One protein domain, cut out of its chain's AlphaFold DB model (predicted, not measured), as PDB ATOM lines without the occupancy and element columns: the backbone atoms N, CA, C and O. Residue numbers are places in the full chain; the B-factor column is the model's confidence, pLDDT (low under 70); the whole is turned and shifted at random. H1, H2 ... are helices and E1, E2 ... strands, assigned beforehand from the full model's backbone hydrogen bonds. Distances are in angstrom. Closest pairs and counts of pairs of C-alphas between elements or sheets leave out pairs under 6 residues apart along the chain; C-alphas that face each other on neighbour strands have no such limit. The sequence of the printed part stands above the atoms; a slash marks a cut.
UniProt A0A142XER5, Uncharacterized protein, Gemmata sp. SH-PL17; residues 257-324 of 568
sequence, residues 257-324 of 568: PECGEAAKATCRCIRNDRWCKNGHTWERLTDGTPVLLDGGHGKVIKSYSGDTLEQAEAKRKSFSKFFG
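Overview. This is residues 257 to 324 of the 568 residues of an uncharacterized protein of Gemmata sp. SH-PL17 (UniProt A0A142XER5). What shape? With little regular structure, a small antiparallel sheet, the meander E1 E2 E3 of successive neighbours, has H1 across one face, two layers; loop residues 274 to 275 pair with E1. How big? The 68 printed residues, mixed in class, are compact, radius of gyration of the C-alphas 11.4 A, spanning 31 by 27 by 18 A.

Arrangement. Which strands pair? E2, residues 290 to 293, forms hairpins with E1, residues 281 to 284, and E3, residues 300 to 303; N 291 and O 283, N 292 and O 302, are within range at 2.8 A. The helix? H1, residues 309 to 322, is on the sheet, its C-alpha 313 5.9 A from C-alpha 300 of E3, their closest. Within hydrogen-bond range are 7 of its 10 O i to N i+4 pairs.

Along the chain. E1's start? C-alpha 281 is at (186.540, 159.571, 118.090). H1's end? C-alpha 322 is at (209.593, 157.229, 116.232).

Size, cuts and confidence. Cuts? The printed part has none. Low confidence? Residues 319 to 324 are under pLDDT 70.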
ATOM      1  N   PRO A 257     185.233 165.537 112.247       93.62
ATOM      2  CA  PRO A 257     185.166 165.480 110.794       93.62
ATOM      3  C   PRO A 257     183.883 164.807 110.278       93.62
ATOM      4  O   PRO A 257     183.526 165.019 109.125       93.62
ATOM      5  N   GLU A 258     183.163 164.042 111.112       94.62
ATOM      6  CA  GLU A 258     181.857 163.477 110.736       94.62
ATOM      7  C   GLU A 258     180.688 164.436 110.973       94.62
ATOM      8  O   GLU A 258     179.813 164.549 110.123       94.62
ATOM      9  N   CYS A 259     180.629 165.102 112.130       94.06
ATOM     10  CA  CYS A 259     179.426 165.843 112.534       94.06
ATOM     11  C   CYS A 259     179.642 167.341 112.784       94.06
ATOM     12  O   CYS A 259     178.713 168.010 113.221       94.06
ATOM     13  N   GLY A 260     180.849 167.875 112.581       92.12
ATOM     14  CA  GLY A 260     181.172 169.303 112.730       92.12
ATOM     15  C   GLY A 260     181.244 169.831 114.171       92.12
ATOM     16  O   GLY A 260     181.830 170.887 114.407       92.12
ATOM     17  N   GLU A 261     180.707 169.091 115.143       91.94
ATOM     18  CA  GLU A 261     180.737 169.434 116.571       91.94
ATOM     19  C   GLU A 261     182.160 169.599 117.114       91.94
ATOM     20  O   GLU A 261     183.055 168.819 116.786       91.94
ATOM     21  N   ALA A 262     182.354 170.566 118.010       90.06
ATOM     22  CA  ALA A 262     183.644 170.796 118.655       90.06
ATOM     23  C   ALA A 262     184.082 169.596 119.519       90.06
ATOM     24  O   ALA A 262     183.261 168.906 120.139       90.06
ATOM     25  N   ALA A 263     185.395 169.362 119.601       89.75
ATOM     26  CA  ALA A 263     185.962 168.352 120.486       89.75
ATOM     27  C   ALA A 263     185.631 168.679 121.952       89.75
ATOM     28  O   ALA A 263     185.917 169.765 122.457       89.75
ATOM     29  N   LYS A 264     185.028 167.715 122.652       87.44
ATOM     30  CA  LYS A 264     184.623 167.856 124.056       87.44
ATOM     31  C   LYS A 264     185.806 167.643 124.996       87.44
ATOM     32  O   LYS A 264     185.915 168.327 126.009       87.44
ATOM     33  N   ALA A 265     186.656 166.675 124.679       77.44
ATOM     34  CA  ALA A 265     187.881 166.391 125.408       77.44
ATOM     35  C   ALA A 265     188.835 165.563 124.540       77.44
ATOM     36  O   ALA A 265     188.485 165.128 123.436       77.44
ATOM     37  N   THR A 266     190.055 165.398 125.041       81.12
ATOM     38  CA  THR A 266     191.092 164.604 124.396       81.12
ATOM     39  C   THR A 266     191.674 163.583 125.364       81.12
ATOM     40  O   THR A 266     191.683 163.779 126.585       81.12
ATOM     41  N   CYS A 267     192.162 162.471 124.823       80.44
ATOM     42  CA  CYS A 267     192.942 161.518 125.590       80.44
ATOM     43  C   CYS A 267     194.266 162.166 126.023       80.44
ATOM     44  O   CYS A 267     194.918 162.855 125.244       80.44
ATOM     45  N   ARG A 268     194.701 161.915 127.264       76.06
ATOM     46  CA  ARG A 268     195.962 162.453 127.809       76.06
ATOM     47  C   ARG A 268     197.219 161.723 127.324       76.06
ATOM     48  O   ARG A 268     198.317 162.063 127.757       76.06
ATOM     49  N   CYS A 269     197.082 160.692 126.496       76.81
ATOM     50  CA  CYS A 269     198.233 159.966 125.974       76.81
ATOM     51  C   CYS A 269     198.895 160.725 124.810       76.81
ATOM     52  O   CYS A 269     198.359 161.700 124.286       76.81
ATOM     53  N   ILE A 270     200.042 160.220 124.356       73.31
ATOM     54  CA  ILE A 270     200.824 160.820 123.268       73.31
ATOM     55  C   ILE A 270     200.090 160.885 121.914       73.31
ATOM     56  O   ILE A 270     200.472 161.681 121.064       73.31
ATOM     57  N   ARG A 271     199.045 160.067 121.704       77.50
ATOM     58  CA  ARG A 271     198.228 160.078 120.475       77.50
ATOM     59  C   ARG A 271     197.165 161.178 120.464       77.50
ATOM     60  O   ARG A 271     196.799 161.655 119.398       77.50
ATOM     61  N   ASN A 272     196.737 161.633 121.646       81.75
ATOM     62  CA  ASN A 272     195.835 162.775 121.810       81.75
ATOM     63  C   ASN A 272     194.514 162.669 121.011       81.75
ATOM     64  O   ASN A 272     194.049 163.649 120.423       81.75
ATOM     65  N   ASP A 273     193.912 161.477 120.987       89.88
ATOM     66  CA  ASP A 273     192.618 161.211 120.351       89.88
ATOM     67  C   ASP A 273     191.536 162.139 120.904       89.88
ATOM     68  O   ASP A 273     191.502 162.439 122.099       89.88
ATOM     69  N   ARG A 274     190.632 162.581 120.038       90.75
ATOM     70  CA  ARG A 274     189.597 163.571 120.342       90.75
ATOM     71  C   ARG A 274     188.234 162.925 120.244       90.75
ATOM     72  O   ARG A 274     188.030 162.097 119.365       90.75
ATOM     73  N   TRP A 275     187.298 163.338 121.093       92.19
ATOM     74  CA  TRP A 275     185.910 162.893 120.986       92.19
ATOM     75  C   TRP A 275     184.917 164.052 121.018       92.19
ATOM     76  O   TRP A 275     185.117 165.050 121.717       92.19
ATOM     77  N   CYS A 276     183.820 163.926 120.270       93.19
ATOM     78  CA  CYS A 276     182.723 164.897 120.275       93.19
ATOM     79  C   CYS A 276     181.542 164.403 121.122       93.19
ATOM     80  O   CYS A 276     181.534 163.283 121.632       93.19
ATOM     81  N   LYS A 277     180.521 165.251 121.282       92.56
ATOM     82  CA  LYS A 277     179.303 164.909 122.039       92.56
ATOM     83  C   LYS A 277     178.507 163.748 121.426       92.56
ATOM     84  O   LYS A 277     177.821 163.059 122.167       92.56
ATOM     85  N   ASN A 278     178.655 163.511 120.121       92.81
ATOM     86  CA  ASN A 278     177.968 162.444 119.388       92.81
ATOM     87  C   ASN A 278     178.725 161.101 119.421       92.81
ATOM     88  O   ASN A 278     178.352 160.175 118.714       92.81
ATOM     89  N   GLY A 279     179.804 160.989 120.208       91.00
ATOM     90  CA  GLY A 279     180.537 159.732 120.405       91.00
ATOM     91  C   GLY A 279     181.598 159.411 119.347       91.00
ATOM     92  O   GLY A 279     182.336 158.442 119.502       91.00
ATOM     93  N   HIS A 280     181.746 160.231 118.304       94.75
ATOM     94  CA  HIS A 280     182.817 160.056 117.322       94.75
ATOM     95  C   HIS A 280     184.183 160.308 117.951       94.75
ATOM     96  O   HIS A 280     184.371 161.330 118.614       94.75
ATOM     97  N   THR A 281     185.139 159.417 117.680       94.06
ATOM     98  CA  THR A 281     186.540 159.571 118.090       94.06
ATOM     99  C   THR A 281     187.426 159.745 116.861       94.06
ATOM    100  O   THR A 281     187.266 159.009 115.892       94.06
ATOM    101  N   TRP A 282     188.350 160.706 116.867       94.81
ATOM    102  CA  TRP A 282     189.287 160.917 115.759       94.81
ATOM    103  C   TRP A 282     190.686 161.319 116.233       94.81
ATOM    104  O   TRP A 282     190.866 161.866 117.319       94.81
ATOM    105  N   GLU A 283     191.677 161.079 115.382       92.94
ATOM    106  CA  GLU A 283     193.071 161.501 115.555       92.94
ATOM    107  C   GLU A 283     193.488 162.353 114.349       92.94
ATOM    108  O   GLU A 283     192.949 162.183 113.256       92.94
ATOM    109  N   ARG A 284     194.427 163.290 114.528       90.75
ATOM    110  CA  ARG A 284     195.044 164.019 113.408       90.75
ATOM    111  C   ARG A 284     196.418 163.433 113.130       90.75
ATOM    112  O   ARG A 284     197.268 163.428 114.016       90.75
ATOM    113  N   LEU A 285     196.617 162.959 111.903       88.44
ATOM    114  CA  LEU A 285     197.898 162.431 111.448       88.44
ATOM    115  C   LEU A 285     198.964 163.537 111.391       88.44
ATOM    116  O   LEU A 285     198.684 164.723 111.564       88.44
ATOM    117  N   THR A 286     200.212 163.151 111.126       80.88
ATOM    118  CA  THR A 286     201.352 164.078 111.023       80.88
ATOM    119  C   THR A 286     201.192 165.130 109.929       80.88
ATOM    120  O   THR A 286     201.735 166.224 110.060       80.88
ATOM    121  N   ASP A 287     200.431 164.823 108.878       82.25
ATOM    122  CA  ASP A 287     200.060 165.758 107.811       82.25
ATOM    123  C   ASP A 287     198.867 166.665 108.183       82.25
ATOM    124  O   ASP A 287     198.451 167.507 107.393       82.25
ATOM    125  N   GLY A 288     198.332 166.528 109.402       85.56
ATOM    126  CA  GLY A 288     197.193 167.279 109.924       85.56
ATOM    127  C   GLY A 288     195.831 166.692 109.549       85.56
ATOM    128  O   GLY A 288     194.812 167.157 110.076       85.56
ATOM    129  N   THR A 289     195.786 165.671 108.691       89.38
ATOM    130  CA  THR A 289     194.528 165.102 108.205       89.38
ATOM    131  C   THR A 289     193.847 164.290 109.303       89.38
ATOM    132  O   THR A 289     194.514 163.496 109.974       89.38
ATOM    133  N   PRO A 290     192.533 164.471 109.536       92.44
ATOM    134  CA  PRO A 290     191.839 163.668 110.523       92.44
ATOM    135  C   PRO A 290     191.645 162.232 110.023       92.44
ATOM    136  O   PRO A 290     191.512 161.988 108.823       92.44
ATOM    137  N   VAL A 291     191.584 161.290 110.957       94.81
ATOM    138  CA  VAL A 291     191.151 159.906 110.747       94.81
ATOM    139  C   VAL A 291     190.156 159.529 111.837       94.81
ATOM    140  O   VAL A 291     190.387 159.808 113.012       94.81
ATOM    141  N   LEU A 292     189.033 158.924 111.452       95.75
ATOM    142  CA  LEU A 292     187.996 158.477 112.378       95.75
ATOM    143  C   LEU A 292     188.361 157.100 112.936       95.75
ATOM    144  O   LEU A 292     188.814 156.232 112.185       95.75
ATOM    145  N   LEU A 293     188.138 156.900 114.231       95.44
ATOM    146  CA  LEU A 293     188.512 155.701 114.971       95.44
ATOM    147  C   LEU A 293     187.277 154.957 115.486       95.44
ATOM    148  O   LEU A 293     186.274 155.578 115.840       95.44
ATOM    149  N   ASP A 294     187.396 153.634 115.594       91.50
ATOM    150  CA  ASP A 294     186.403 152.736 116.208       91.50
ATOM    151  C   ASP A 294     186.396 152.834 117.750       91.50
ATOM    152  O   ASP A 294     186.613 151.858 118.464       91.50
ATOM    153  N   GLY A 295     186.264 154.059 118.267       86.44
ATOM    154  CA  GLY A 295     186.321 154.375 119.695       86.44
ATOM    155  C   GLY A 295     187.736 154.378 120.293       86.44
ATOM    156  O   GLY A 295     188.556 153.492 120.052       86.44
ATOM    157  N   GLY A 296     188.036 155.393 121.114       82.88
ATOM    158  CA  GLY A 296     189.350 155.548 121.760       82.88
ATOM    159  C   GLY A 296     190.515 155.393 120.771       82.88
ATOM    160  O   GLY A 296     190.421 155.841 119.634       82.88
ATOM    161  N   HIS A 297     191.566 154.667 121.179       83.69
ATOM    162  CA  HIS A 297     192.724 154.326 120.336       83.69
ATOM    163  C   HIS A 297     192.471 153.195 119.321       83.69
ATOM    164  O   HIS A 297     193.440 152.595 118.842       83.69
ATOM    165  N   GLY A 298     191.208 152.907 118.987       88.56
ATOM    166  CA  GLY A 298     190.773 151.851 118.071       88.56
ATOM    167  C   GLY A 298     191.313 151.984 116.645       88.56
ATOM    168  O   GLY A 298     192.122 152.862 116.345       88.56
ATOM    169  N   LYS A 299     190.915 151.075 115.751       92.75
ATOM    170  CA  LYS A 299     191.374 151.058 114.347       92.75
ATOM    171  C   LYS A 299     190.808 152.250 113.572       92.75
ATOM    172  O   LYS A 299     189.724 152.731 113.895       92.75
ATOM    173  N   VAL A 300     191.518 152.700 112.535       94.69
ATOM    174  CA  VAL A 300     190.982 153.690 111.590       94.69
ATOM    175  C   VAL A 300     189.810 153.081 110.812       94.69
ATOM    176  O   VAL A 300     189.985 152.113 110.073       94.69
ATOM    177  N   ILE A 301     188.624 153.670 110.968       95.94
ATOM    178  CA  ILE A 301     187.387 153.273 110.267       95.94
ATOM    179  C   ILE A 301     187.063 154.190 109.090       95.94
ATOM    180  O   ILE A 301     186.329 153.797 108.185       95.94
ATOM    181  N   LYS A 302     187.623 155.406 109.073       95.69
ATOM    182  CA  LYS A 302     187.460 156.356 107.966       95.69
ATOM    183  C   LYS A 302     188.673 157.271 107.852       95.69
ATOM    184  O   LYS A 302     189.152 157.794 108.856       95.69
ATOM    185  N   SER A 303     189.148 157.483 106.629       94.62
ATOM    186  CA  SER A 303     190.217 158.437 106.318       94.62
ATOM    187  C   SER A 303     189.671 159.594 105.485       94.62
ATOM    188  O   SER A 303     188.862 159.371 104.585       94.62
ATOM    189  N   TYR A 304     190.128 160.817 105.765       92.12
ATOM    190  CA  TYR A 304     189.731 162.023 105.025       92.12
ATOM    191  C   TYR A 304     190.844 162.557 104.111       92.12
ATOM    192  O   TYR A 304     190.651 163.574 103.452       92.12
ATOM    193  N   SER A 305     191.993 161.875 104.038       87.00
ATOM    194  CA  SER A 305     193.109 162.208 103.131       87.00
ATOM    195  C   SER A 305     192.959 161.610 101.729       87.00
ATOM    196  O   SER A 305     193.788 161.873 100.863       87.00
ATOM    197  N   GLY A 306     191.945 160.764 101.509       88.31
ATOM    198  CA  GLY A 306     191.848 159.910 100.321       88.31
ATOM    199  C   GLY A 306     192.736 158.658 100.376       88.31
ATOM    200  O   GLY A 306     192.674 157.839  99.462       88.31
ATOM    201  N   ASP A 307     193.526 158.478 101.442       91.62
ATOM    202  CA  ASP A 307     194.277 157.243 101.688       91.62
ATOM    203  C   ASP A 307     193.331 156.057 101.931       91.62
ATOM    204  O   ASP A 307     192.246 156.209 102.504       91.62
ATOM    205  N   THR A 308     193.786 154.846 101.602       94.50
ATOM    206  CA  THR A 308     193.106 153.631 102.073       94.50
ATOM    207  C   THR A 308     193.186 153.535 103.601       94.50
ATOM    208  O   THR A 308     194.099 154.082 104.228       94.50
ATOM    209  N   LEU A 309     192.253 152.811 104.235       91.56
ATOM    210  CA  LEU A 309     192.265 152.626 105.697       91.56
ATOM    211  C   LEU A 309     193.593 152.027 106.187       91.56
ATOM    212  O   LEU A 309     194.116 152.430 107.221       91.56
ATOM    213  N   GLU A 310     194.180 151.121 105.406       91.06
ATOM    214  CA  GLU A 310     195.474 150.492 105.688       91.06
ATOM    215  C   GLU A 310     196.632 151.493 105.624       91.06
ATOM    216  O   GLU A 310     197.509 151.480 106.489       91.06
ATOM    217  N   GLN A 311     196.627 152.387 104.633       90.94
ATOM    218  CA  GLN A 311     197.628 153.445 104.493       90.94
ATOM    219  C   GLN A 311     197.522 154.464 105.631       90.94
ATOM    220  O   GLN A 311     198.539 154.829 106.224       90.94
ATOM    221  N   ALA A 312     196.303 154.876 105.982       90.31
ATOM    222  CA  ALA A 312     196.046 155.767 107.108       90.31
ATOM    223  C   ALA A 312     196.485 155.134 108.442       90.31
ATOM    224  O   ALA A 312     197.182 155.765 109.238       90.31
ATOM    225  N   GLU A 313     196.172 153.855 108.661       91.88
ATOM    226  CA  GLU A 313     196.596 153.098 109.844       91.88
ATOM    227  C   GLU A 313     198.127 152.910 109.884       91.88
ATOM    228  O   GLU A 313     198.740 152.983 110.953       91.88
ATOM    229  N   ALA A 314     198.780 152.717 108.734       89.06
ATOM    230  CA  ALA A 314     200.236 152.635 108.640       89.06
ATOM    231  C   ALA A 314     200.914 153.977 108.967       89.06
ATOM    232  O   ALA A 314     201.876 153.995 109.742       89.06
ATOM    233  N   LYS A 315     200.390 155.096 108.443       88.31
ATOM    234  CA  LYS A 315     200.839 156.461 108.779       88.31
ATOM    235  C   LYS A 315     200.657 156.762 110.268       88.31
ATOM    236  O   LYS A 315     201.548 157.314 110.906       88.31
ATOM    237  N   ARG A 316     199.541 156.325 110.848       86.56
ATOM    238  CA  ARG A 316     199.272 156.435 112.285       86.56
ATOM    239  C   ARG A 316     200.265 155.624 113.131       86.56
ATOM    240  O   ARG A 316     200.794 156.104 114.133       86.56
ATOM    241  N   LYS A 317     200.573 154.388 112.725       84.44
ATOM    242  CA  LYS A 317     201.506 153.496 113.444       84.44
ATOM    243  C   LYS A 317     202.973 153.902 113.310       84.44
ATOM    244  O   LYS A 317     203.742 153.668 114.244       84.44
ATOM    245  N   SER A 318     203.382 154.496 112.188       78.06
ATOM    246  CA  SER A 318     204.779 154.897 111.963       78.06
ATOM    247  C   SER A 318     205.243 155.962 112.964       78.06
ATOM    248  O   SER A 318     206.380 155.899 113.429       78.06
ATOM    249  N   PHE A 319     204.344 156.847 113.407       64.19
ATOM    250  CA  PHE A 319     204.629 157.833 114.453       64.19
ATOM    251  C   PHE A 319     204.932 157.185 115.816       64.19
ATOM    252  O   PHE A 319     205.861 157.594 116.510       64.19
ATOM    253  N   SER A 320     204.227 156.101 116.174       57.97
ATOM    254  CA  SER A 320     204.483 155.357 117.421       57.97
ATOM    255  C   SER A 320     205.861 154.674 117.442       57.97
ATOM    256  O   SER A 320     206.406 154.446 118.521       57.97
ATOM    257  N   LYS A 321     206.448 154.367 116.273       56.94
ATOM    258  CA  LYS A 321     207.809 153.810 116.170       56.94
ATOM    259  C   LYS A 321     208.898 154.864 116.404       56.94
ATOM    260  O   LYS A 321     209.972 154.514 116.879       56.94
ATOM    261  N   PHE A 322     208.621 156.136 116.113       47.84
ATOM    262  CA  PHE A 322     209.593 157.229 116.232       47.84
ATOM    263  C   PHE A 322     209.865 157.640 117.692       47.84
ATOM    264  O   PHE A 322     210.950 158.116 118.005       47.84
ATOM    265  N   PHE A 323     208.907 157.405 118.596       48.09
ATOM    266  CA  PHE A 323     209.024 157.712 120.030       48.09
ATOM    267  C   PHE A 323     209.350 156.499 120.917       48.09
ATOM    268  O   PHE A 323     209.309 156.624 122.136       48.09
ATOM    269  N   GLY A 324     209.704 155.347 120.330       46.38
ATOM    270  CA  GLY A 324     210.132 154.153 121.066       46.38
ATOM    271  C   GLY A 324     209.091 153.658 122.073       46.38
ATOM    272  O   GLY A 324     209.230 153.889 123.270       46.38
TER     273      GLY A 324